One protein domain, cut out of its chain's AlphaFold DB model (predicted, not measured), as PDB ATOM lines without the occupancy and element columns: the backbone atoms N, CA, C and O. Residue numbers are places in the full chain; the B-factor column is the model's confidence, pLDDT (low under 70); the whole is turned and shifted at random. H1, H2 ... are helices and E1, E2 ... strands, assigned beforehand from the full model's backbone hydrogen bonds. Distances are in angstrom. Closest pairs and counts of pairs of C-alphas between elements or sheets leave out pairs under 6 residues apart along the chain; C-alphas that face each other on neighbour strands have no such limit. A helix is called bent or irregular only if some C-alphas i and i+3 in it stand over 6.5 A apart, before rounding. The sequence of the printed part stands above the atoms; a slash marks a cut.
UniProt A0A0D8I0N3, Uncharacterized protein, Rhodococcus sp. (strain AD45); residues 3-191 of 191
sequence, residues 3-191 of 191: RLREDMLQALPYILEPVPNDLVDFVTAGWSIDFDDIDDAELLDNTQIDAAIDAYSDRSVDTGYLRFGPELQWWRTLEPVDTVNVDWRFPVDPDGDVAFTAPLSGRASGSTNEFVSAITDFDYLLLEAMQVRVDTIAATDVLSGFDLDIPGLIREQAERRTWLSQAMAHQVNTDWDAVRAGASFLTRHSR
ATOM      1  N   ARG A   3      97.355  89.575 160.283       90.25
ATOM      2  CA  ARG A   3      98.696  90.124 160.027       90.25
ATOM      3  C   ARG A   3      99.287  89.674 158.696       90.25
ATOM      4  O   ARG A   3      99.428  90.509 157.828       90.25
ATOM      5  N   LEU A   4      99.393  88.367 158.450       90.38
ATOM      6  CA  LEU A   4      99.882  87.855 157.158       90.38
ATOM      7  C   LEU A   4      99.200  88.467 155.932       90.38
ATOM      8  O   LEU A   4      99.850  88.717 154.926       90.38
ATOM      9  N   ARG A   5      97.885  88.689 156.004       93.12
ATOM     10  CA  ARG A   5      97.154  89.357 154.927       93.12
ATOM     11  C   ARG A   5      97.592  90.814 154.798       93.12
ATOM     12  O   ARG A   5      97.816  91.258 153.685       93.12
ATOM     13  N   GLU A   6      97.661  91.552 155.901       93.62
ATOM     14  CA  GLU A   6      98.117  92.948 155.921       93.62
ATOM     15  C   GLU A   6      99.530  93.081 155.347       93.62
ATOM     16  O   GLU A   6      99.721  93.859 154.418       93.62
ATOM     17  N   ASP A   7     100.465  92.252 155.812       94.12
ATOM     18  CA  ASP A   7     101.863  92.268 155.370       94.12
ATOM     19  C   ASP A   7     101.974  91.906 153.879       94.12
ATOM     20  O   ASP A   7     102.668  92.568 153.111       94.12
ATOM     21  N   MET A   8     101.205  90.906 153.428       94.88
ATOM     22  CA  MET A   8     101.134  90.543 152.012       94.88
ATOM     23  C   MET A   8     100.554  91.672 151.153       94.88
ATOM     24  O   MET A   8     101.075  91.942 150.077       94.88
ATOM     25  N   LEU A   9      99.486  92.343 151.599       95.88
ATOM     26  CA  LEU A   9      98.889  93.464 150.865       95.88
ATOM     27  C   LEU A   9      99.807  94.689 150.828       95.88
ATOM     28  O   LEU A   9      99.784  95.418 149.840       95.88
ATOM     29  N   GLN A  10     100.605  94.904 151.874       95.44
ATOM     30  CA  GLN A  10     101.610  95.960 151.914       95.44
ATOM     31  C   GLN A  10     102.739  95.698 150.909       95.44
ATOM     32  O   GLN A  10     103.111  96.609 150.173       95.44
ATOM     33  N   ALA A  11     103.237  94.460 150.831       96.25
ATOM     34  CA  ALA A  11     104.291  94.084 149.890       96.25
ATOM     35  C   ALA A  11     103.785  93.959 148.439       96.25
ATOM     36  O   ALA A  11     104.539  94.174 147.491       96.25
ATOM     37  N   LEU A  12     102.502  93.626 148.236       97.56
ATOM     38  CA  LEU A  12     101.921  93.276 146.933       97.56
ATOM     39  C   LEU A  12     102.283  94.232 145.777       97.56
ATOM     40  O   LEU A  12     102.654  93.728 144.714       97.56
ATOM     41  N   PRO A  13     102.222  95.570 145.924       97.81
ATOM     42  CA  PRO A  13     102.586  96.480 144.839       97.81
ATOM     43  C   PRO A  13     104.046  96.314 144.385       97.81
ATOM     44  O   PRO A  13     104.325  96.315 143.187       97.81
ATOM     45  N   TYR A  14     104.961  96.098 145.331       97.50
ATOM     46  CA  TYR A  14     106.390  95.897 145.081       97.50
ATOM     47  C   TYR A  14     106.689  94.500 144.535       97.50
ATOM     48  O   TYR A  14     107.554  94.343 143.672       97.50
ATOM     49  N   ILE A  15     105.938  93.487 144.984       97.19
ATOM     50  CA  ILE A  15     105.991  92.125 144.430       97.19
ATOM     51  C   ILE A  15     105.607  92.142 142.948       97.19
ATOM     52  O   ILE A  15     106.239  91.468 142.135       97.19
ATOM     53  N   LEU A  16     104.568  92.903 142.591       97.38
ATOM     54  CA  LEU A  16     104.065  92.996 141.220       97.38
ATOM     55  C   LEU A  16     104.889  93.931 140.329       97.38
ATOM     56  O   LEU A  16     104.778  93.831 139.104       97.38
ATOM     57  N   GLU A  17     105.708  94.816 140.890       97.44
ATOM     58  CA  GLU A  17     106.655  95.617 140.120       97.44
ATOM     59  C   GLU A  17     107.815  94.729 139.622       97.44
ATOM     60  O   GLU A  17     108.528  94.133 140.436       97.44
ATOM     61  N   PRO A  18     108.038  94.627 138.297       96.88
ATOM     62  CA  PRO A  18     109.131  93.831 137.757       96.88
ATOM     63  C   PRO A  18     110.504  94.321 138.214       96.88
ATOM     64  O   PRO A  18     110.837  95.494 138.055       96.88
ATOM     65  N   VAL A  19     111.325  93.393 138.694       97.00
ATOM     66  CA  VAL A  19     112.727  93.643 139.025       97.00
ATOM     67  C   VAL A  19     113.569  93.547 137.746       97.00
ATOM     68  O   VAL A  19     113.458  92.553 137.019       97.00
ATOM     69  N   PRO A  20     114.425  94.543 137.448       96.75
ATOM     70  CA  PRO A  20     115.392  94.455 136.360       96.75
ATOM     71  C   PRO A  20     116.299  93.228 136.508       96.75
ATOM     72  O   PRO A  20     116.793  92.941 137.597       96.75
ATOM     73  N   ASN A  21     116.546  92.512 135.408       94.25
ATOM     74  CA  ASN A  21     117.299  91.249 135.421       94.25
ATOM     75  C   ASN A  21     118.686  91.373 136.078       94.25
ATOM     76  O   ASN A  21     119.143  90.440 136.728       94.25
ATOM     77  N   ASP A  22     119.349  92.519 135.926       95.00
ATOM     78  CA  ASP A  22     120.665  92.800 136.502       95.00
ATOM     79  C   ASP A  22     120.652  93.018 138.025       95.00
ATOM     80  O   ASP A  22     121.711  93.017 138.649       95.00
ATOM     81  N   LEU A  23     119.469  93.178 138.624       95.06
ATOM     82  CA  LEU A  23     119.270  93.393 140.059       95.06
ATOM     83  C   LEU A  23     118.619  92.205 140.771       95.06
ATOM     84  O   LEU A  23     118.501  92.236 141.993       95.06
ATOM     85  N   VAL A  24     118.230  91.148 140.048       93.31
ATOM     86  CA  VAL A  24     117.592  89.961 140.645       93.31
ATOM     87  C   VAL A  24     118.480  89.351 141.725       93.31
ATOM     88  O   VAL A  24     118.018  89.141 142.843       93.31
ATOM     89  N   ASP A  25     119.764  89.134 141.431       90.44
ATOM     90  CA  ASP A  25     120.693  88.545 142.398       90.44
ATOM     91  C   ASP A  25     120.788  89.399 143.668       90.44
ATOM     92  O   ASP A  25     120.719  88.863 144.770       90.44
ATOM     93  N   PHE A  26     120.851  90.727 143.525       90.94
ATOM     94  CA  PHE A  26     120.875  91.653 144.656       90.94
ATOM     95  C   PHE A  26     119.588  91.580 145.493       90.94
ATOM     96  O   PHE A  26     119.663  91.379 146.703       90.94
ATOM     97  N   VAL A  27     118.414  91.674 144.857       89.88
ATOM     98  CA  VAL A  27     117.113  91.622 145.550       89.88
ATOM     99  C   VAL A  27     116.921  90.288 146.275       89.88
ATOM    100  O   VAL A  27     116.418  90.264 147.394       89.88
ATOM    101  N   THR A  28     117.362  89.176 145.681       86.62
ATOM    102  CA  THR A  28     117.281  87.851 146.327       86.62
ATOM    103  C   THR A  28     118.312  87.651 147.440       86.62
ATOM    104  O   THR A  28     118.094  86.844 148.339       86.62
ATOM    105  N   ALA A  29     119.428  88.382 147.407       81.12
ATOM    106  CA  ALA A  29     120.485  88.299 148.407       81.12
ATOM    107  C   ALA A  29     120.281  89.242 149.602       81.12
ATOM    108  O   ALA A  29     121.051  89.139 150.557       81.12
ATOM    109  N   GLY A  30     119.285  90.138 149.576       68.00
ATOM    110  CA  GLY A  30     119.111  91.227 150.548       68.00
ATOM    111  C   GLY A  30     119.227  90.816 152.021       68.00
ATOM    112  O   GLY A  30     119.831  91.516 152.823       68.00
ATOM    113  N   TRP A  31     118.782  89.610 152.369       67.38
ATOM    114  CA  TRP A  31     118.854  89.046 153.724       67.38
ATOM    115  C   TRP A  31     120.220  88.478 154.159       67.38
ATOM    116  O   TRP A  31     120.338  87.863 155.223       67.38
ATOM    117  N   SER A  32     121.215  88.536 153.275       68.69
ATOM    118  CA  SER A  32     122.586  88.040 153.471       68.69
ATOM    119  C   SER A  32     123.614  89.156 153.363       68.69
ATOM    120  O   SER A  32     124.807  88.901 153.505       68.69
ATOM    121  N   ILE A  33     123.145  90.376 153.103       70.19
ATOM    122  CA  ILE A  33     123.966  91.569 153.203       70.19
ATOM    123  C   ILE A  33     124.194  91.791 154.693       70.19
ATOM    124  O   ILE A  33     123.259  92.078 155.438       70.19
ATOM    125  N   ASP A  34     125.434  91.575 155.115       66.12
ATOM    126  CA  ASP A  34     125.873  91.952 156.446       66.12
ATOM    127  C   ASP A  34     126.124  93.460 156.447       66.12
ATOM    128  O   ASP A  34     127.010  93.959 155.747       66.12
ATOM    129  N   PHE A  35     125.271  94.190 157.158       67.31
ATOM    130  CA  PHE A  35     125.393  95.638 157.295       67.31
ATOM    131  C   PHE A  35     126.362  96.021 158.416       67.31
ATOM    132  O   PHE A  35     126.776  97.176 158.453       67.31
ATOM    133  N   ASP A  36     126.772  95.073 159.272       65.31
ATOM    134  CA  ASP A  36     127.713  95.332 160.371       65.31
ATOM    135  C   ASP A  36     129.129  95.667 159.849       65.31
ATOM    136  O   ASP A  36     129.927  96.282 160.558       65.31
ATOM    137  N   ASP A  37     129.436  95.301 158.598       64.19
ATOM    138  CA  ASP A  37     130.715  95.575 157.926       64.19
ATOM    139  C   ASP A  37     130.763  96.943 157.209       64.19
ATOM    140  O   ASP A  37     131.784  97.296 156.607       64.19
ATOM    141  N   ILE A  38     129.683  97.732 157.255       69.06
ATOM    142  CA  ILE A  38     129.594  99.047 156.606       69.06
ATOM    143  C   ILE A  38     129.656 100.141 157.676       69.06
ATOM    144  O   ILE A  38     128.987 100.055 158.699       69.06
ATOM    145  N   ASP A  39     130.462 101.185 157.452       69.88
ATOM    146  CA  ASP A  39     130.553 102.319 158.380       69.88
ATOM    147  C   ASP A  39     129.174 102.989 158.536       69.88
ATOM    148  O   ASP A  39     128.577 103.432 157.550       69.88
ATOM    149  N   ASP A  40     128.687 103.097 159.777       65.88
ATOM    150  CA  ASP A  40     127.414 103.736 160.140       65.88
ATOM    151  C   ASP A  40     127.260 105.128 159.503       65.88
ATOM    152  O   ASP A  40     126.159 105.533 159.125       65.88
ATOM    153  N   ALA A  41     128.360 105.877 159.354       62.81
ATOM    154  CA  ALA A  41     128.337 107.196 158.728       62.81
ATOM    155  C   ALA A  41     128.069 107.142 157.211       62.81
ATOM    156  O   ALA A  41     127.481 108.072 156.661       62.81
ATOM    157  N   GLU A  42     128.481 106.071 156.529       66.06
ATOM    158  CA  GLU A  42     128.234 105.868 155.096       66.06
ATOM    159  C   GLU A  42     126.832 105.307 154.823       66.06
ATOM    160  O   GLU A  42     126.263 105.600 153.770       66.06
ATOM    161  N   LEU A  43     126.258 104.558 155.775       66.69
ATOM    162  CA  LEU A  43     124.871 104.083 155.719       66.69
ATOM    163  C   LEU A  43     123.863 105.225 155.899       66.69
ATOM    164  O   LEU A  43     122.898 105.305 155.149       66.69
ATOM    165  N   LEU A  44     124.087 106.122 156.864       65.56
ATOM    166  CA  LEU A  44     123.089 107.122 157.268       65.56
ATOM    167  C   LEU A  44     122.916 108.305 156.294       65.56
ATOM    168  O   LEU A  44     121.886 108.974 156.347       65.56
ATOM    169  N   ASP A  45     123.893 108.572 155.421       73.12
ATOM    170  CA  ASP A  45     123.894 109.745 154.528       73.12
ATOM    171  C   ASP A  45     123.750 109.390 153.030       73.12
ATOM    172  O   ASP A  45     123.826 110.276 152.168       73.12
ATOM    173  N   ASN A  46     123.543 108.114 152.681       80.88
ATOM    174  CA  ASN A  46     123.525 107.674 151.286       80.88
ATOM    175  C   ASN A  46     122.150 107.174 150.825       80.88
ATOM    176  O   ASN A  46     121.835 105.988 150.883       80.88
ATOM    177  N   THR A  47     121.393 108.072 150.192       88.00
ATOM    178  CA  THR A  47     120.057 107.781 149.641       88.00
ATOM    179  C   THR A  47     120.036 106.654 148.600       88.00
ATOM    180  O   THR A  47     118.975 106.122 148.291       88.00
ATOM    181  N   GLN A  48     121.177 106.311 147.989       90.06
ATOM    182  CA  GLN A  48     121.262 105.179 147.060       90.06
ATOM    183  C   GLN A  48     121.308 103.849 147.815       90.06
ATOM    184  O   GLN A  48     120.742 102.868 147.337       90.06
ATOM    185  N   ILE A  49     121.966 103.815 148.980       88.19
ATOM    186  CA  ILE A  49     121.959 102.652 149.870       88.19
ATOM    187  C   ILE A  49     120.548 102.443 150.417       88.19
ATOM    188  O   ILE A  49     120.052 101.327 150.311       88.19
ATOM    189  N   ASP A  50     119.883 103.509 150.870       89.06
ATOM    190  CA  ASP A  50     118.483 103.450 151.313       89.06
ATOM    191  C   ASP A  50     117.582 102.863 150.223       89.06
ATOM    192  O   ASP A  50     116.910 101.864 150.449       89.06
ATOM    193  N   ALA A  51     117.659 103.394 148.995       92.88
ATOM    194  CA  ALA A  51     116.880 102.876 147.873       92.88
ATOM    195  C   ALA A  51     117.141 101.380 147.619       92.88
ATOM    196  O   ALA A  51     116.221 100.629 147.296       92.88
ATOM    197  N   ALA A  52     118.391 100.934 147.757       91.88
ATOM    198  CA  ALA A  52     118.749  99.533 147.587       91.88
ATOM    199  C   ALA A  52     118.220  98.650 148.732       91.88
ATOM    200  O   ALA A  52     117.771  97.533 148.468       91.88
ATOM    201  N   ILE A  53     118.232  99.149 149.972       89.94
ATOM    202  CA  ILE A  53     117.665  98.467 151.142       89.94
ATOM    203  C   ILE A  53     116.145  98.351 151.021       89.94
ATOM    204  O   ILE A  53     115.601  97.249 151.146       89.94
ATOM    205  N   ASP A  54     115.476  99.456 150.706       92.12
ATOM    206  CA  ASP A  54     114.033  99.514 150.487       92.12
ATOM    207  C   ASP A  54     113.624  98.542 149.375       92.12
ATOM    208  O   ASP A  54     112.708  97.740 149.544       92.12
ATOM    209  N   ALA A  55     114.373  98.493 148.265       92.81
ATOM    210  CA  ALA A  55     114.032  97.638 147.131       92.81
ATOM    211  C   ALA A  55     113.949  96.139 147.463       92.81
ATOM    212  O   ALA A  55     113.086  95.456 146.896       92.81
ATOM    213  N   TYR A  56     114.810  95.600 148.336       88.81
ATOM    214  CA  TYR A  56     114.655  94.210 148.782       88.81
ATOM    215  C   TYR A  56     113.667  94.096 149.953       88.81
ATOM    216  O   TYR A  56     112.875  93.152 149.972       88.81
ATOM    217  N   SER A  57     113.662  95.058 150.882       90.50
ATOM    218  CA  SER A  57     112.851  95.012 152.109       90.50
ATOM    219  C   SER A  57     111.354  95.145 151.832       90.50
ATOM    220  O   SER A  57     110.568  94.371 152.371       90.50
ATOM    221  N   ASP A  58     110.952  96.030 150.917       94.31
ATOM    222  CA  ASP A  58     109.553  96.229 150.503       94.31
ATOM    223  C   ASP A  58     108.947  94.998 149.813       94.31
ATOM    224  O   ASP A  58     107.729  94.861 149.671       94.31
ATOM    225  N   ARG A  59     109.807  94.080 149.364       94.25
ATOM    226  CA  ARG A  59     109.429  92.806 148.749       94.25
ATOM    227  C   ARG A  59     109.526  91.626 149.716       94.25
ATOM    228  O   ARG A  59     109.301  90.481 149.312       94.25
ATOM    229  N   SER A  60     109.851  91.894 150.976       92.06
ATOM    230  CA  SER A  60     109.814  90.915 152.049       92.06
ATOM    231  C   SER A  60     108.438  90.914 152.713       92.06
ATOM    232  O   SER A  60     107.827  91.963 152.909       92.06
ATOM    233  N   VAL A  61     107.929  89.735 153.065       92.38
ATOM    234  CA  VAL A  61     106.719  89.617 153.892       92.38
ATOM    235  C   VAL A  61     107.141  89.288 155.313       92.38
ATOM    236  O   VAL A  61     107.691  88.212 155.563       92.38
ATOM    237  N   ASP A  62     106.853  90.205 156.237       84.00
ATOM    238  CA  ASP A  62     107.170  90.033 157.651       84.00
ATOM    239  C   ASP A  62     106.354  88.876 158.251       84.00
ATOM    240  O   ASP A  62     105.126  88.801 158.140       84.00
ATOM    241  N   THR A  63     107.052  87.946 158.898       89.25
ATOM    242  CA  THR A  63     106.441  86.859 159.667       89.25
ATOM    243  C   THR A  63     106.939  86.811 161.109       89.25
ATOM    244  O   THR A  63     106.728  85.813 161.794       89.25
ATOM    245  N   GLY A  64     107.533  87.893 161.622       85.69
ATOM    246  CA  GLY A  64     108.112  87.982 162.966       85.69
ATOM    247  C   GLY A  64     107.120  87.745 164.112       85.69
ATOM    248  O   GLY A  64     107.518  87.454 165.239       85.69
ATOM    249  N   TYR A  65     105.811  87.791 163.840       88.12
ATOM    250  CA  TYR A  65     104.764  87.367 164.779       88.12
ATOM    251  C   TYR A  65     104.591  85.838 164.872       88.12
ATOM    252  O   TYR A  65     103.814  85.359 165.702       88.12
ATOM    253  N   LEU A  66     105.275  85.060 164.033       88.88
ATOM    254  CA  LEU A  66     105.372  83.606 164.118       88.88
ATOM    255  C   LEU A  66     106.678  83.224 164.820       88.88
ATOM    256  O   LEU A  66     107.764  83.664 164.447       88.88
ATOM    257  N   ARG A  67     106.586  82.343 165.820       89.19
ATOM    258  CA  ARG A  67     107.769  81.751 166.457       89.19
ATOM    259  C   ARG A  67     108.541  80.957 165.393       89.19
ATOM    260  O   ARG A  67     107.975  80.037 164.810       89.19
ATOM    261  N   PHE A  68     109.798  81.334 165.142       88.44
ATOM    262  CA  PHE A  68     110.646  80.769 164.077       88.44
ATOM    263  C   PHE A  68     110.022  80.872 162.671       88.44
ATOM    264  O   PHE A  68     110.201  79.978 161.849       88.44
ATOM    265  N   GLY A  69     109.255  81.939 162.413       87.81
ATOM    266  CA  GLY A  69     108.596  82.184 161.130       87.81
ATOM    267  C   GLY A  69     109.554  82.251 159.934       87.81
ATOM    268  O   GLY A  69     110.736  82.555 160.108       87.81
ATOM    269  N   PRO A  70     109.059  81.960 158.717       89.75
ATOM    270  CA  PRO A  70     109.854  82.090 157.511       89.75
ATOM    271  C   PRO A  70     110.018  83.538 157.080       89.75
ATOM    272  O   PRO A  70     109.046  84.266 156.911       89.75
ATOM    273  N   GLU A  71     111.250  83.920 156.791       89.12
ATOM    274  CA  GLU A  71     111.515  85.095 155.975       89.12
ATOM    275  C   GLU A  71     111.114  84.759 154.537       89.12
ATOM    276  O   GLU A  71     111.568  83.748 153.994       89.12
ATOM    277  N   LEU A  72     110.233  85.565 153.946       92.62
ATOM    278  CA  LEU A  72     109.717  85.360 152.595       92.62
ATOM    279  C   LEU A  72     110.157  86.523 151.711       92.62
ATOM    280  O   LEU A  72     109.689  87.640 151.912       92.62
ATOM    281  N   GLN A  73     111.005  86.260 150.720       94.69
ATOM    282  CA  GLN A  73     111.467  87.262 149.761       94.69
ATOM    283  C   GLN A  73     110.799  87.027 148.415       94.69
ATOM    284  O   GLN A  73     110.956  85.960 147.828       94.69
ATOM    285  N   TRP A  74     110.088  88.023 147.904       96.50
ATOM    286  CA  TRP A  74     109.349  87.928 146.649       96.50
ATOM    287  C   TRP A  74     109.978  88.795 145.559       96.50
ATOM    288  O   TRP A  74     110.634  89.793 145.841       96.50
ATOM    289  N   TRP A  75     109.795  88.430 144.293       96.88
ATOM    290  CA  TRP A  75     110.128  89.303 143.164       96.88
ATOM    291  C   TRP A  75     109.467  88.821 141.874       96.88
ATOM    292  O   TRP A  75     109.231  87.625 141.681       96.88
ATOM    293  N   ARG A  76     109.222  89.749 140.950       97.44
ATOM    294  CA  ARG A  76     108.704  89.453 139.613       97.44
ATOM    295  C   ARG A  76     109.769  89.681 138.549       97.44
ATOM    296  O   ARG A  76     110.456  90.695 138.573       97.44
ATOM    297  N   THR A  77     109.862  88.781 137.577       97.44
ATOM    298  CA  THR A  77     110.682  88.939 136.365       97.44
ATOM    299  C   THR A  77     109.794  88.850 135.125       97.44
ATOM    300  O   THR A  77     108.763  88.184 135.149       97.44
ATOM    301  N   LEU A  78     110.172  89.518 134.029       96.81
ATOM    302  CA  LEU A  78     109.419  89.466 132.762       96.81
ATOM    303  C   LEU A  78     110.006  88.490 131.739       96.81
ATOM    304  O   LEU A  78     109.326  88.120 130.783       96.81
ATOM    305  N   GLU A  79     111.259  88.075 131.928       91.00
ATOM    306  CA  GLU A  79     111.986  87.226 130.990       91.00
ATOM    307  C   GLU A  79     112.410  85.901 131.648       91.00
ATOM    308  O   GLU A  79     112.794  85.893 132.819       91.00
ATOM    309  N   PRO A  80     112.347  84.767 130.918       88.62
ATOM    310  CA  PRO A  80     111.786  84.624 129.567       88.62
ATOM    311  C   PRO A  80     110.248  84.706 129.533       88.62
ATOM    312  O   PRO A  80     109.670  84.833 128.455       88.62
ATOM    313  N   VAL A  81     109.592  84.618 130.692       94.69
ATOM    314  CA  VAL A  81     108.143  84.747 130.865       94.69
ATOM    315  C   VAL A  81     107.842  85.489 132.162       94.69
ATOM    316  O   VAL A  81     108.612  85.421 133.120       94.69
ATOM    317  N   ASP A  82     106.697  86.162 132.192       98.00
ATOM    318  CA  ASP A  82     106.209  86.914 133.344       98.00
ATOM    319  C   ASP A  82     105.942  86.004 134.558       98.00
ATOM    320  O   ASP A  82     104.960  85.253 134.591       98.00
ATOM    321  N   THR A  83     106.846  86.060 135.535       98.12
ATOM    322  CA  THR A  83     106.946  85.108 136.646       98.12
ATOM    323  C   THR A  83     107.066  85.848 137.968       98.12
ATOM    324  O   THR A  83     107.944  86.694 138.118       98.12
ATOM    325  N   VAL A  84     106.245  85.469 138.947       98.25
ATOM    326  CA  VAL A  84     106.459  85.809 140.357       98.25
ATOM    327  C   VAL A  84     107.213  84.663 141.015       98.25
ATOM    328  O   VAL A  84     106.888  83.488 140.833       98.25
ATOM    329  N   ASN A  85     108.231  85.019 141.781       97.38
ATOM    330  CA  ASN A  85     109.092  84.111 142.508       97.38
ATOM    331  C   ASN A  85     109.019  84.431 143.998       97.38
ATOM    332  O   ASN A  85     108.794  85.579 144.384       97.38
ATOM    333  N   VAL A  86     109.248  83.408 144.811       95.69
ATOM    334  CA  VAL A  86     109.440  83.534 146.247       95.69
ATOM    335  C   VAL A  86     110.569  82.630 146.686       95.69
ATOM    336  O   VAL A  86     110.594  81.451 146.327       95.69
ATOM    337  N   ASP A  87     111.457  83.174 147.503       94.62
ATOM    338  CA  ASP A  87     112.343  82.383 148.333       94.62
ATOM    339  C   ASP A  87     111.871  82.423 149.776       94.62
ATOM    340  O   ASP A  87     111.333  83.424 150.252       94.62
ATOM    341  N   TRP A  88     112.102  81.324 150.484       93.19
ATOM    342  CA  TRP A  88     111.893  81.267 151.918       93.19
ATOM    343  C   TRP A  88     113.096  80.684 152.633       93.19
ATOM    344  O   TRP A  88     113.817  79.838 152.092       93.19
ATOM    345  N   ARG A  89     113.252  81.088 153.890       91.12
ATOM    346  CA  ARG A  89     114.117  80.428 154.868       91.12
ATOM    347  C   ARG A  89     113.536  80.574 156.268       91.12
ATOM    348  O   ARG A  89     112.931  81.595 156.567       91.12
ATOM    349  N   PHE A  90     113.725  79.583 157.129       90.31
ATOM    350  CA  PHE A  90     113.384  79.688 158.549       90.31
ATOM    351  C   PHE A  90     114.370  78.899 159.416       90.31
ATOM    352  O   PHE A  90     114.893  77.866 158.979       90.31
ATOM    353  N   PRO A  91     114.638  79.363 160.649       88.50
ATOM    354  CA  PRO A  91     115.478  78.636 161.587       88.50
ATOM    355  C   PRO A  91     114.776  77.374 162.103       88.50
ATOM    356  O   PRO A  91     113.550  77.291 162.169       88.50
ATOM    357  N   VAL A  92     115.572  76.387 162.519       87.19
ATOM    358  CA  VAL A  92     115.062  75.239 163.279       87.19
ATOM    359  C   VAL A  92     114.694  75.716 164.680       87.19
ATOM    360  O   VAL A  92     115.506  76.371 165.334       87.19
ATOM    361  N   ASP A  93     113.504  75.350 165.154       88.19
ATOM    362  CA  ASP A  93     113.146  75.518 166.561       88.19
ATOM    363  C   ASP A  93     114.079  74.648 167.430       88.19
ATOM    364  O   ASP A  93     114.037  73.420 167.300       88.19
ATOM    365  N   PRO A  94     114.918  75.234 168.307       86.56
ATOM    366  CA  PRO A  94     115.822  74.474 169.166       86.56
ATOM    367  C   PRO A  94     115.085  73.527 170.123       86.56
ATOM    368  O   PRO A  94     115.658  72.509 170.513       86.56
ATOM    369  N   ASP A  95     113.830  73.832 170.468       89.06
ATOM    370  CA  ASP A  95     112.995  73.009 171.347       89.06
ATOM    371  C   ASP A  95     112.150  71.991 170.557       89.06
ATOM    372  O   ASP A  95     111.656  71.014 171.121       89.06
ATOM    373  N   GLY A  96     112.007  72.187 169.241       84.25
ATOM    374  CA  GLY A  96     111.217  71.327 168.356       84.25
ATOM    375  C   GLY A  96     109.697  71.439 168.534       84.25
ATOM    376  O   GLY A  96     108.972  70.568 168.052       84.25
ATOM    377  N   ASP A  97     109.208  72.486 169.204       87.00
ATOM    378  CA  ASP A  97     107.776  72.718 169.435       87.00
ATOM    379  C   ASP A  97     107.054  73.187 168.163       87.00
ATOM    380  O   ASP A  97     105.869  72.904 167.959       87.00
ATOM    381  N   VAL A  98     107.760  73.932 167.312       82.62
ATOM    382  CA  VAL A  98     107.258  74.480 166.053       82.62
ATOM    383  C   VAL A  98     107.941  73.788 164.882       82.62
ATOM    384  O   VAL A  98     109.163  73.793 164.752       82.62
ATOM    385  N   ALA A  99     107.133  73.223 163.986       81.50
ATOM    386  CA  ALA A  99     107.604  72.626 162.745       81.50
ATOM    387  C   ALA A  99     106.787  73.143 161.560       81.50
ATOM    388  O   ALA A  99     105.556  73.069 161.551       81.50
ATOM    389  N   PHE A 100     107.486  73.617 160.534       85.38
ATOM    390  CA  PHE A 100     106.903  73.892 159.227       85.38
ATOM    391  C   PHE A 100     107.057  72.655 158.339       85.38
ATOM    392  O   PHE A 100     108.033  71.915 158.436       85.38
ATOM    393  N   THR A 101     106.077  72.412 157.470       88.12
ATOM    394  CA  THR A 101     106.076  71.250 156.565       88.12
ATOM    395  C   THR A 101     106.945  71.455 155.323       88.12
ATOM    396  O   THR A 101     107.261  70.487 154.632       88.12
ATOM    397  N   ALA A 102     107.320  72.702 155.030       88.06
ATOM    398  CA  ALA A 102     108.251  73.038 153.964       88.06
ATOM    399  C   ALA A 102     109.699  72.675 154.356       88.06
ATOM    400  O   ALA A 102     110.015  72.581 155.542       88.06
ATOM    401  N   PRO A 103     110.611  72.499 153.384       92.25
ATOM    402  CA  PRO A 103     112.047  72.498 153.657       92.25
ATOM    403  C   PRO A 103     112.489  73.807 154.331       92.25
ATOM    404  O   PRO A 103     111.902  74.848 154.045       92.25
ATOM    405  N   LEU A 104     113.553  73.765 155.149       91.31
ATOM    406  CA  LEU A 104     114.094  74.929 155.884       91.31
ATOM    407  C   LEU A 104     114.378  76.145 155.005       91.31
ATOM    408  O   LEU A 104     114.317  77.272 155.479       91.31
ATOM    409  N   SER A 105     114.688  75.912 153.735       92.75
ATOM    410  CA  SER A 105     114.799  76.943 152.718       92.75
ATOM    411  C   SER A 105     114.352  76.404 151.368       92.75
ATOM    412  O   SER A 105     114.482  75.204 151.103       92.75
ATOM    413  N   GLY A 106     113.904  77.280 150.480       93.38
ATOM    414  CA  GLY A 106     113.595  76.898 149.110       93.38
ATOM    415  C   GLY A 106     113.149  78.067 148.249       93.38
ATOM    416  O   GLY A 106     113.104  79.202 148.712       93.38
ATOM    417  N   ARG A 107     112.842  77.740 146.991       94.62
ATOM    418  CA  ARG A 107     112.349  78.657 145.966       94.62
ATOM    419  C   ARG A 107     111.100  78.081 145.320       94.62
ATOM    420  O   ARG A 107     111.051  76.882 145.031       94.62
ATOM    421  N   ALA A 108     110.125  78.932 145.046       95.62
ATOM    422  CA  ALA A 108     108.986  78.618 144.201       95.62
ATOM    423  C   ALA A 108     108.773  79.733 143.176       95.62
ATOM    424  O   ALA A 108     109.077  80.898 143.428       95.62
ATOM    425  N   SER A 109     108.233  79.358 142.022       97.00
ATOM    426  CA  SER A 109     107.955  80.266 140.914       97.00
ATOM    427  C   SER A 109     106.621  79.887 140.280       97.00
ATOM    428  O   SER A 109     106.291  78.703 140.189       97.00
ATOM    429  N   GLY A 110     105.872  80.881 139.820       97.50
ATOM    430  CA  GLY A 110     104.608  80.699 139.110       97.50
ATOM    431  C   GLY A 110     104.311  81.899 138.223       97.50
ATOM    432  O   GLY A 110     104.971  82.935 138.323       97.50
ATOM    433  N   SER A 111     103.326  81.778 137.334       98.25
ATOM    434  CA  SER A 111     102.955  82.928 136.508       98.25
ATOM    435  C   SER A 111     102.376  84.051 137.372       98.25
ATOM    436  O   SER A 111     101.690  83.806 138.368       98.25
ATOM    437  N   THR A 112     102.591  85.302 136.963       98.12
ATOM    438  CA  THR A 112     102.021  86.465 137.665       98.12
ATOM    439  C   THR A 112     100.491  86.392 137.760       98.12
ATOM    440  O   THR A 112      99.913  86.761 138.779       98.12
ATOM    441  N   ASN A 113      99.824  85.836 136.743       97.81
ATOM    442  CA  ASN A 113      98.372  85.640 136.754       97.81
ATOM    443  C   ASN A 113      97.918  84.616 137.806       97.81
ATOM    444  O   ASN A 113      96.928  84.857 138.495       97.81
ATOM    445  N   GLU A 114      98.625  83.490 137.945       98.06
ATOM    446  CA  GLU A 114      98.323  82.490 138.979       98.06
ATOM    447  C   GLU A 114      98.533  83.067 140.378       98.06
ATOM    448  O   GLU A 114      97.686  82.868 141.247       98.06
ATOM    449  N   PHE A 115      99.609  83.832 140.583       97.56
ATOM    450  CA  PHE A 115      99.860  84.519 141.846       97.56
ATOM    451  C   PHE A 115      98.739  85.510 142.196       97.56
ATOM    452  O   PHE A 115      98.175  85.439 143.288       97.56
ATOM    453  N   VAL A 116      98.356  86.387 141.261       98.00
ATOM    454  CA  VAL A 116      97.267  87.359 141.471       98.00
ATOM    455  C   VAL A 116      95.939  86.658 141.763       98.00
ATOM    456  O   VAL A 116      95.210  87.080 142.664       98.00
ATOM    457  N   SER A 117      95.632  85.570 141.049       98.06
ATOM    458  CA  SER A 117      94.439  84.763 141.319       98.06
ATOM    459  C   SER A 117      94.483  84.171 142.727       98.06
ATOM    460  O   SER A 117      93.520  84.310 143.473       98.06
ATOM    461  N   ALA A 118      95.612  83.576 143.124       97.25
ATOM    462  CA  ALA A 118      95.769  82.952 144.434       97.25
ATOM    463  C   ALA A 118      95.628  83.959 145.588       97.25
ATOM    464  O   ALA A 118      94.960  83.661 146.578       97.25
ATOM    465  N   ILE A 119      96.207  85.158 145.459       96.31
ATOM    466  CA  ILE A 119      96.058  86.232 146.454       96.31
ATOM    467  C   ILE A 119      94.613  86.733 146.521       96.31
ATOM    468  O   ILE A 119      94.098  86.955 147.616       96.31
ATOM    469  N   THR A 120      93.943  86.863 145.375       97.44
ATOM    470  CA  THR A 120      92.534  87.284 145.315       97.44
ATOM    471  C   THR A 120      91.619  86.265 145.993       97.44
ATOM    472  O   THR A 120      90.780  86.638 146.814       97.44
ATOM    473  N   ASP A 121      91.811  84.976 145.705       97.69
ATOM    474  CA  ASP A 121      91.035  83.893 146.312       97.69
ATOM    475  C   ASP A 121      91.294  83.802 147.821       97.69
ATOM    476  O   ASP A 121      90.356  83.672 148.614       97.69
ATOM    477  N   PHE A 122      92.559  83.920 148.238       95.75
ATOM    478  CA  PHE A 122      92.938  83.950 149.650       95.75
ATOM    479  C   PHE A 122      92.281  85.117 150.400       95.75
ATOM    480  O   PHE A 122      91.683  84.900 151.456       95.75
ATOM    481  N   ASP A 123      92.362  86.334 149.855       96.50
ATOM    482  CA  ASP A 123      91.761  87.539 150.432       96.50
ATOM    483  C   ASP A 123      90.247  87.380 150.600       96.50
ATOM    484  O   ASP A 123      89.710  87.599 151.691       96.50
ATOM    485  N   TYR A 124      89.574  86.920 149.543       95.94
ATOM    486  CA  TYR A 124      88.135  86.696 149.542       95.94
ATOM    487  C   TYR A 124      87.712  85.696 150.626       95.94
ATOM    488  O   TYR A 124      86.862  86.017 151.464       95.94
ATOM    489  N   LEU A 125      88.330  84.509 150.654       96.38
ATOM    490  CA  LEU A 125      87.986  83.443 151.601       96.38
ATOM    491  C   LEU A 125      88.270  83.854 153.050       96.38
ATOM    492  O   LEU A 125      87.480  83.565 153.955       96.38
ATOM    493  N   LEU A 126      89.381  84.555 153.291       95.44
ATOM    494  CA  LEU A 126      89.722  85.053 154.619       95.44
ATOM    495  C   LEU A 126      88.706  86.099 155.096       95.44
ATOM    496  O   LEU A 126      88.236  86.017 156.235       95.44
ATOM    497  N   LEU A 127      88.331  87.054 154.243       95.56
ATOM    498  CA  LEU A 127      87.353  88.088 154.585       95.56
ATOM    499  C   LEU A 127      85.939  87.526 154.762       95.56
ATOM    500  O   LEU A 127      85.203  88.018 155.618       95.56
ATOM    501  N   GLU A 128      85.555  86.498 154.008       96.12
ATOM    502  CA  GLU A 128      84.303  85.767 154.220       96.12
ATOM    503  C   GLU A 128      84.292  85.091 155.599       96.12
ATOM    504  O   GLU A 128      83.377  85.311 156.396       96.12
ATOM    505  N   ALA A 129      85.353  84.355 155.940       95.50
ATOM    506  CA  ALA A 129      85.476  83.714 157.245       95.50
ATOM    507  C   ALA A 129      85.501  84.729 158.404       95.50
ATOM    508  O   ALA A 129      84.947  84.469 159.476       95.50
ATOM    509  N   MET A 130      86.128  85.894 158.207       94.44
ATOM    510  CA  MET A 130      86.106  86.992 159.179       94.44
ATOM    511  C   MET A 130      84.710  87.599 159.320       94.44
ATOM    512  O   MET A 130      84.284  87.846 160.446       94.44
ATOM    513  N   GLN A 131      83.974  87.773 158.220       95.44
ATOM    514  CA  GLN A 131      82.608  88.296 158.249       95.44
ATOM    515  C   GLN A 131      81.691  87.424 159.101       95.44
ATOM    516  O   GLN A 131      81.010  87.944 159.975       95.44
ATOM    517  N   VAL A 132      81.744  86.099 158.923       95.44
ATOM    518  CA  VAL A 132      80.944  85.160 159.727       95.44
ATOM    519  C   VAL A 132      81.195  85.354 161.227       95.44
ATOM    520  O   VAL A 132      80.264  85.308 162.033       95.44
ATOM    521  N   ARG A 133      82.449  85.606 161.624       92.75
ATOM    522  CA  ARG A 133      82.803  85.864 163.029       92.75
ATOM    523  C   ARG A 133      82.266  87.206 163.514       92.75
ATOM    524  O   ARG A 133      81.721  87.256 164.610       92.75
ATOM    525  N   VAL A 134      82.402  88.261 162.711       92.75
ATOM    526  CA  VAL A 134      81.861  89.593 163.024       92.75
ATOM    527  C   VAL A 134      80.347  89.525 163.205       92.75
ATOM    528  O   VAL A 134      79.840  89.997 164.218       92.75
ATOM    529  N   ASP A 135      79.639  88.854 162.296       93.19
ATOM    530  CA  ASP A 135      78.185  88.690 162.359       93.19
ATOM    531  C   ASP A 135      77.765  87.886 163.598       93.19
ATOM    532  O   ASP A 135      76.807  88.241 164.284       93.19
ATOM    533  N   THR A 136      78.517  86.833 163.939       91.94
ATOM    534  CA  THR A 136      78.275  86.025 165.148       91.94
ATOM    535  C   THR A 136      78.456  86.850 166.423       91.94
ATOM    536  O   THR A 136      77.636  86.760 167.338       91.94
ATOM    537  N   ILE A 137      79.513  87.665 166.491       89.38
ATOM    538  CA  ILE A 137      79.776  88.557 167.626       89.38
ATOM    539  C   ILE A 137      78.676  89.615 167.728       89.38
ATOM    540  O   ILE A 137      78.155  89.833 168.814       89.38
ATOM    541  N   ALA A 138      78.274  90.221 166.609       87.88
ATOM    542  CA  ALA A 138      77.224  91.236 166.573       87.88
ATOM    543  C   ALA A 138      75.835  90.687 166.952       87.88
ATOM    544  O   ALA A 138      75.008  91.423 167.486       87.88
ATOM    545  N   ALA A 139      75.573  89.405 166.679       87.19
ATOM    546  CA  ALA A 139      74.328  88.728 167.037       87.19
ATOM    547  C   ALA A 139      74.298  88.218 168.490       87.19
ATOM    548  O   ALA A 139      73.228  87.875 168.996       87.19
ATOM    549  N   THR A 140      75.453  88.133 169.151       82.31
ATOM    550  CA  THR A 140      75.554  87.686 170.542       82.31
ATOM    551  C   THR A 140      75.483  88.901 171.459       82.31
ATOM    552  O   THR A 140      76.248  89.845 171.292       82.31
ATOM    553  N   ASP A 141      74.603  88.873 172.460       65.25
ATOM    554  CA  ASP A 141      74.659  89.836 173.564       65.25
ATOM    555  C   ASP A 141      75.945  89.529 174.348       65.25
ATOM    556  O   ASP A 141      76.051  88.493 175.012       65.25
ATOM    557  N   VAL A 142      76.995  90.317 174.099       63.16
ATOM    558  CA  VAL A 142      78.373  89.989 174.483       63.16
ATOM    559  C   VAL A 142      78.438  89.715 175.986       63.16
ATOM    560  O   VAL A 142      77.910  90.474 176.796       63.16
ATOM    561  N   LEU A 143      79.088  88.596 176.327       59.19
ATOM    562  CA  LEU A 143      79.397  88.119 177.677       59.19
ATOM    563  C   LEU A 143      79.528  89.280 178.674       59.19
ATOM    564  O   LEU A 143      80.457  90.083 178.585       59.19
ATOM    565  N   SER A 144      78.596  89.332 179.626       60.03
ATOM    566  CA  SER A 144      78.550  90.295 180.727       60.03
ATOM    567  C   SER A 144      79.950  90.585 181.281       60.03
ATOM    568  O   SER A 144      80.554  89.703 181.896       60.03
ATOM    569  N   GLY A 145      80.460  91.803 181.069       69.00
ATOM    570  CA  GLY A 145      81.749  92.251 181.613       69.00
ATOM    571  C   GLY A 145      82.680  92.984 180.642       69.00
ATOM    572  O   GLY A 145      83.628  93.604 181.118       69.00
ATOM    573  N   PHE A 146      82.416  92.971 179.331       75.25
ATOM    574  CA  PHE A 146      83.224  93.689 178.334       75.25
ATOM    575  C   PHE A 146      82.355  94.583 177.443       75.25
ATOM    576  O   PHE A 146      81.345  94.127 176.915       75.25
ATOM    577  N   ASP A 147      82.764  95.841 177.273       80.94
ATOM    578  CA  ASP A 147      82.180  96.766 176.296       80.94
ATOM    579  C   ASP A 147      82.945  96.622 174.975       80.94
ATOM    580  O   ASP A 147      84.150  96.883 174.919       80.94
ATOM    581  N   LEU A 148      82.274  96.125 173.937       83.50
ATOM    582  CA  LEU A 148      82.854  95.918 172.612       83.50
ATOM    583  C   LEU A 148      82.185  96.872 171.621       83.50
ATOM    584  O   LEU A 148      80.966  96.845 171.463       83.50
ATOM    585  N   ASP A 149      82.983  97.671 170.910       90.38
ATOM    586  CA  ASP A 149      82.501  98.572 169.855       90.38
ATOM    587  C   ASP A 149      82.083  97.775 168.605       90.38
ATOM    588  O   ASP A 149      82.821  97.659 167.623       90.38
ATOM    589  N   ILE A 150      80.884  97.185 168.655       90.94
ATOM    590  CA  ILE A 150      80.292  96.434 167.538       90.94
ATOM    591  C   ILE A 150      80.165  97.299 166.272       90.94
ATOM    592  O   ILE A 150      80.559  96.824 165.201       90.94
ATOM    593  N   PRO A 151      79.673  98.557 166.332       92.06
ATOM    594  CA  PRO A 151      79.649  99.427 165.158       92.06
ATOM    595  C   PRO A 151      81.037  99.649 164.543       92.06
ATOM    596  O   PRO A 151      81.181  99.587 163.319       92.06
ATOM    597  N   GLY A 152      82.055  99.872 165.378       93.50
ATOM    598  CA  GLY A 152      83.443 100.012 164.946       93.50
ATOM    599  C   GLY A 152      83.964  98.765 164.238       93.50
ATOM    600  O   GLY A 152      84.510  98.880 163.140       93.50
ATOM    601  N   LEU A 153      83.715  97.581 164.804       92.06
ATOM    602  CA  LEU A 153      84.117  96.295 164.226       92.06
ATOM    603  C   LEU A 153      83.488  96.049 162.845       92.06
ATOM    604  O   LEU A 153      84.173  95.626 161.914       92.06
ATOM    605  N   ILE A 154      82.189  96.330 162.690       93.75
ATOM    606  CA  ILE A 154      81.482  96.171 161.408       93.75
ATOM    607  C   ILE A 154      82.063  97.115 160.352       93.75
ATOM    608  O   ILE A 154      82.296  96.702 159.214       93.75
ATOM    609  N   ARG A 155      82.315  98.377 160.723       96.00
ATOM    610  CA  ARG A 155      82.909  99.365 159.816       96.00
ATOM    611  C   ARG A 155      84.309  98.941 159.379       96.00
ATOM    612  O   ARG A 155      84.581  98.925 158.184       96.00
ATOM    613  N   GLU A 156      85.164  98.555 160.320       93.94
ATOM    614  CA  GLU A 156      86.531  98.116 160.028       93.94
ATOM    615  C   GLU A 156      86.532  96.882 159.106       93.94
ATOM    616  O   GLU A 156      87.299  96.807 158.147       93.94
ATOM    617  N   GLN A 157      85.624  95.926 159.335       94.56
ATOM    618  CA  GLN A 157      85.469  94.763 158.459       94.56
ATOM    619  C   GLN A 157      85.034  95.152 157.037       94.56
ATOM    620  O   GLN A 157      85.517  94.565 156.066       94.56
ATOM    621  N   ALA A 158      84.142  96.133 156.892       94.75
ATOM    622  CA  ALA A 158      83.741  96.644 155.584       94.75
ATOM    623  C   ALA A 158      84.896  97.374 154.876       94.75
ATOM    624  O   ALA A 158      85.110  97.163 153.682       94.75
ATOM    625  N   GLU A 159      85.675  98.177 155.605       95.19
ATOM    626  CA  GLU A 159      86.851  98.885 155.081       95.19
ATOM    627  C   GLU A 159      87.924  97.910 154.583       95.19
ATOM    628  O   GLU A 159      88.425  98.069 153.467       95.19
ATOM    629  N   ARG A 160      88.210  96.842 155.340       94.75
ATOM    630  CA  ARG A 160      89.195  95.812 154.964       94.75
ATOM    631  C   ARG A 160      88.941  95.186 153.596       94.75
ATOM    632  O   ARG A 160      89.903  94.840 152.909       94.75
ATOM    633  N   ARG A 161      87.679  95.075 153.166       94.88
ATOM    634  CA  ARG A 161      87.302  94.538 151.841       94.88
ATOM    635  C   ARG A 161      87.783  95.397 150.672       94.88
ATOM    636  O   ARG A 161      87.778  94.932 149.539       94.88
ATOM    637  N   THR A 162      88.189  96.637 150.929       95.69
ATOM    638  CA  THR A 162      88.708  97.552 149.902       95.69
ATOM    639  C   THR A 162      90.229  97.500 149.762       95.69
ATOM    640  O   THR A 162      90.765  97.991 148.775       95.69
ATOM    641  N   TRP A 163      90.942  96.893 150.714       96.88
ATOM    642  CA  TRP A 163      92.404  96.993 150.771       96.88
ATOM    643  C   TRP A 163      93.108  96.243 149.643       96.88
ATOM    644  O   TRP A 163      94.093  96.750 149.119       96.88
ATOM    645  N   LEU A 164      92.596  95.083 149.211       97.38
ATOM    646  CA  LEU A 164      93.194  94.362 148.084       97.38
ATOM    647  C   LEU A 164      93.129  95.192 146.799       97.38
ATOM    648  O   LEU A 164      94.135  95.335 146.112       97.38
ATOM    649  N   SER A 165      91.971  95.777 146.479       96.81
ATOM    650  CA  SER A 165      91.846  96.592 145.267       96.81
ATOM    651  C   SER A 165      92.696  97.859 145.336       96.81
ATOM    652  O   SER A 165      93.251  98.265 144.317       96.81
ATOM    653  N   GLN A 166      92.852  98.450 146.523       96.94
ATOM    654  CA  GLN A 166      93.768  99.569 146.753       96.94
ATOM    655  C   GLN A 166      95.228  99.166 146.523       96.94
ATOM    656  O   GLN A 166      95.923  99.857 145.783       96.94
ATOM    657  N   ALA A 167      95.672  98.041 147.090       96.94
ATOM    658  CA  ALA A 167      97.024  97.522 146.892       96.94
ATOM    659  C   ALA A 167      97.286  97.191 145.414       96.94
ATOM    660  O   ALA A 167      98.281  97.627 144.849       96.94
ATOM    661  N   MET A 168      96.358  96.511 144.735       96.44
ATOM    662  CA  MET A 168      96.492  96.191 143.306       96.44
ATOM    663  C   MET A 168      96.502  97.427 142.396       96.44
ATOM    664  O   MET A 168      97.093  97.393 141.319       96.44
ATOM    665  N   ALA A 169      95.820  98.504 142.791       95.94
ATOM    666  CA  ALA A 169      95.805  99.762 142.047       95.94
ATOM    667  C   ALA A 169      97.028 100.645 142.342       95.94
ATOM    668  O   ALA A 169      97.253 101.627 141.628       95.94
ATOM    669  N   HIS A 170      97.796 100.332 143.387       95.62
ATOM    670  CA  HIS A 170      98.973 101.098 143.757       95.62
ATOM    671  C   HIS A 170     100.105 100.842 142.760       95.62
ATOM    672  O   HIS A 170     100.571  99.716 142.596       95.62
ATOM    673  N   GLN A 171     100.545 101.901 142.083       91.62
ATOM    674  CA  GLN A 171     101.712 101.855 141.210       91.62
ATOM    675  C   GLN A 171     102.938 102.309 141.991       91.62
ATOM    676  O   GLN A 171     103.034 103.477 142.376       91.62
ATOM    677  N   VAL A 172     103.871 101.385 142.181       93.94
ATOM    678  CA  VAL A 172     105.213 101.688 142.674       93.94
ATOM    679  C   VAL A 172     106.056 102.196 141.506       93.94
ATOM    680  O   VAL A 172     105.923 101.709 140.384       93.94
ATOM    681  N   ASN A 173     106.901 103.190 141.773       92.25
ATOM    682  CA  ASN A 173     107.906 103.680 140.836       92.25
ATOM    683  C   ASN A 173     109.274 103.600 141.517       92.25
ATOM    684  O   ASN A 173     109.801 104.624 141.954       92.25
ATOM    685  N   THR A 174     109.811 102.388 141.660       96.19
ATOM    686  CA  THR A 174     111.134 102.202 142.255       96.19
ATOM    687  C   THR A 174     112.177 102.880 141.365       96.19
ATOM    688  O   THR A 174     112.214 102.657 140.151       96.19
ATOM    689  N   ASP A 175     113.040 103.712 141.955       96.94
ATOM    690  CA  ASP A 175     114.179 104.302 141.247       96.94
ATOM    691  C   ASP A 175     115.267 103.239 141.056       96.94
ATOM    692  O   ASP A 175     116.221 103.124 141.825       96.94
ATOM    693  N   TRP A 176     115.105 102.422 140.016       96.75
ATOM    694  CA  TRP A 176     116.020 101.325 139.716       96.75
ATOM    695  C   TRP A 176     117.460 101.776 139.435       96.75
ATOM    696  O   TRP A 176     118.384 100.977 139.597       96.75
ATOM    697  N   ASP A 177     117.680 103.034 139.043       97.25
ATOM    698  CA  ASP A 177     119.028 103.573 138.861       97.25
ATOM    699  C   ASP A 177     119.692 103.860 140.214       97.25
ATOM    700  O   ASP A 177     120.858 103.496 140.407       97.25
ATOM    701  N   ALA A 178     118.947 104.419 141.174       95.94
ATOM    702  CA  ALA A 178     119.406 104.565 142.554       95.94
ATOM    703  C   ALA A 178     119.661 103.201 143.215       95.94
ATOM    704  O   ALA A 178     120.735 102.998 143.786       95.94
ATOM    705  N   VAL A 179     118.741 102.240 143.047       95.44
ATOM    706  CA  VAL A 179     118.910 100.859 143.535       95.44
ATOM    707  C   VAL A 179     120.186 100.243 142.977       95.44
ATOM    708  O   VAL A 179     120.967  99.661 143.721       95.44
ATOM    709  N   ARG A 180     120.454 100.395 141.676       95.06
ATOM    710  CA  ARG A 180     121.668  99.857 141.048       95.06
ATOM    711  C   ARG A 180     122.945 100.481 141.601       95.06
ATOM    712  O   ARG A 180     123.946  99.776 141.772       95.06
ATOM    713  N   ALA A 181     122.926 101.782 141.879       93.12
ATOM    714  CA  ALA A 181     124.052 102.475 142.490       93.12
ATOM    715  C   ALA A 181     124.314 101.972 143.922       93.12
ATOM    716  O   ALA A 181     125.451 101.606 144.229       93.12
ATOM    717  N   GLY A 182     123.270 101.854 144.749       91.62
ATOM    718  CA  GLY A 182     123.373 101.318 146.109       91.62
ATOM    719  C   GLY A 182     123.762  99.843 146.143       91.62
ATOM    720  O   GLY A 182     124.697  99.467 146.843       91.62
ATOM    721  N   ALA A 183     123.152  99.008 145.303       90.81
ATOM    722  CA  ALA A 183     123.501  97.595 145.164       90.81
ATOM    723  C   ALA A 183     124.980  97.405 144.795       90.81
ATOM    724  O   ALA A 183     125.668  96.550 145.353       90.81
ATOM    725  N   SER A 184     125.505  98.239 143.893       89.25
ATOM    726  CA  SER A 184     126.926  98.226 143.524       89.25
ATOM    727  C   SER A 184     127.848  98.625 144.677       89.25
ATOM    728  O   SER A 184     129.012  98.228 144.681       89.25
ATOM    729  N   PHE A 185     127.365  99.436 145.618       84.81
ATOM    730  CA  PHE A 185     128.093  99.796 146.829       84.81
ATOM    731  C   PHE A 185     128.072  98.640 147.837       84.81
ATOM    732  O   PHE A 185     129.132  98.180 148.258       84.81
ATOM    733  N   LEU A 186     126.886  98.110 148.145       83.00
ATOM    734  CA  LEU A 186     126.683  97.042 149.131       83.00
ATOM    735  C   LEU A 186     127.410  95.749 148.734       83.00
ATOM    736  O   LEU A 186     128.175  95.189 149.512       83.00
ATOM    737  N   THR A 187     127.293  95.327 147.473       78.25
ATOM    738  CA  THR A 187     127.931  94.090 146.978       78.25
ATOM    739  C   THR A 187     129.464  94.127 146.951       78.25
ATOM    740  O   THR A 187     130.095  93.075 146.830       78.25
ATOM    741  N   ARG A 188     130.093  95.309 147.052       70.88
ATOM    742  CA  ARG A 188     131.557  95.431 147.194       70.88
ATOM    743  C   ARG A 188     132.035  95.180 148.619       70.88
ATOM    744  O   ARG A 188     133.190  94.798 148.767       70.88
ATOM    745  N   HIS A 189     131.176  95.401 149.609       61.97
ATOM    746  CA  HIS A 189     131.502  95.261 151.027       61.97
ATOM    747  C   HIS A 189     131.152  93.868 151.569       61.97
ATOM    748  O   HIS A 189     131.757  93.427 152.530       61.97
ATOM    749  N   SER A 190     130.272  93.117 150.896       56.75
ATOM    750  CA  SER A 190     129.927  91.731 151.259       56.75
ATOM    751  C   SER A 190     130.906  90.654 150.727       56.75
ATOM    752  O   SER A 190     130.501  89.503 150.553       56.75
ATOM    753  N   ARG A 191     132.160  91.003 150.384       48.03
ATOM    754  CA  ARG A 191     133.173  90.087 149.804       48.03
ATOM    755  C   ARG A 191     134.487  90.052 150.569       48.03
ATOM    756  O   ARG A 191     135.009  91.143 150.872       48.03
TER     757      ARG A 191
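What this domain is: This is residues 3 to 191 of the 191 residues of an uncharacterized protein of Rhodococcus sp. (strain AD45) (UniProt A0A0D8I0N3). A small twisted sheet of three strands, E1 E2 E3, stands between a long helical hairpin, H5 and H6, that runs away from it as an arm, and a cluster of crossed helices, H2, H4 and H8. H1 packs on one face of the sheet with its residues 11 to 16, with short H7 side by side with it, while H2 covers the opposite face over edge strand E1. The printed part has 189 residues, with eight named helices and three named strands in the order H1 H2 H3 H4 E1 E2 E3 H5 H6 H7 H8; the class is mostly helix, and the sheet is antiparallel throughout. The whole is loose, with a radius of gyration of the C-alphas of 20.1 A, and elongated, spanning 63 by 41 by 36 A.

Where its parts are: H1, residues 3 to 16, begins at C-alpha 3 (98.696, 90.124, 160.027) and is 19.8 A long; it is irregular, with C-alphas 10 and 13 standing 7.2 A apart, against about 5 A in a regular helix. H2, residues 21 to 32, is 19.1 A long and also irregular, with C-alphas 28 and 31 standing 7.7 A apart. H3 is residues 40 to 44 and H4 residues 47 to 57, 14.9 A long. The strands are E1, residues 71 to 77, 20.0 A; E2, residues 83 to 89, 20.1 A; and E3, residues 105 to 111, 20.9 A. H5, residues 112 to 139, follows E3 with no residue between; it is the longest helix, 40.4 A from C-alpha 112 (102.021, 86.465, 137.665) to C-alpha 139 (74.328, 88.728, 167.037). H6 is residues 150 to 160, 15.4 A, and H7 residues 163 to 169. H8, residues 176 to 189, is 20.1 A long and ends at C-alpha 189 (131.502, 95.261, 151.027).

How they stand to each other: E1, E2 and E3 form a meander, each strand the antiparallel neighbour of the one before, and the sheet is twisted, its C-alphas lying up to 4.3 A off the best plane. In the hairpin E1 and E2, N 73 and O 87 are within hydrogen-bond range at 2.9 A; in the hairpin E2 and E3, N 86 and O 108 are at 2.9 A. H1 is on the sheet over E1 at a height of 10.7 A, its closest pair there being the C-alphas of Ile 15 and Trp 75, 5.2 A apart. H2 is on the opposite face at a height of 9.7 A and runs along the strands, at 2 degrees to E1 on the local plane. H2 touches H4, about perpendicular at 79 degrees, the closest C-alphas being those of Val 27 and Tyr 56, 4.8 A. H4 and H8 touch, about perpendicular at 90 degrees, closest at the C-alphas of Ile 49 and Gly 182, 4.2 A. H3 is close to but not clearly touching H4, with the C-alphas of Leu 43 and Ile 49 6.7 A apart. H5 only grazes the sheet, with its residues 112 to 117. In the helical hairpin H5 and H6, the helices touch at a shallow tilt of 8 degrees, opposite ways, closest at the C-alphas of Ala 138 and Ile 150, 6.1 A. H1 touches H7 at a shallow tilt of 4 degrees, the same way, closest at the C-alphas of Leu 9 and Ala 167, 6.0 A. Every O i to N i+4 pair is within hydrogen-bond range in H3, H5, H6 and H7, against 8 of 10 in H1, 4 of 8 in H2, 6 of 7 in H4 and 8 of 10 in H8.

The domain as a whole: The two C-alphas farthest apart are those of Asp 141 and Arg 191, 63.2 A. The printed part has no cut. The links H4 to E1 and E2 to E3 are long. The mean pLDDT of the printed part is 89.0; it is under 70 at residues 30 to 32, 34 to 44, 141 to 145 and 189 to 191.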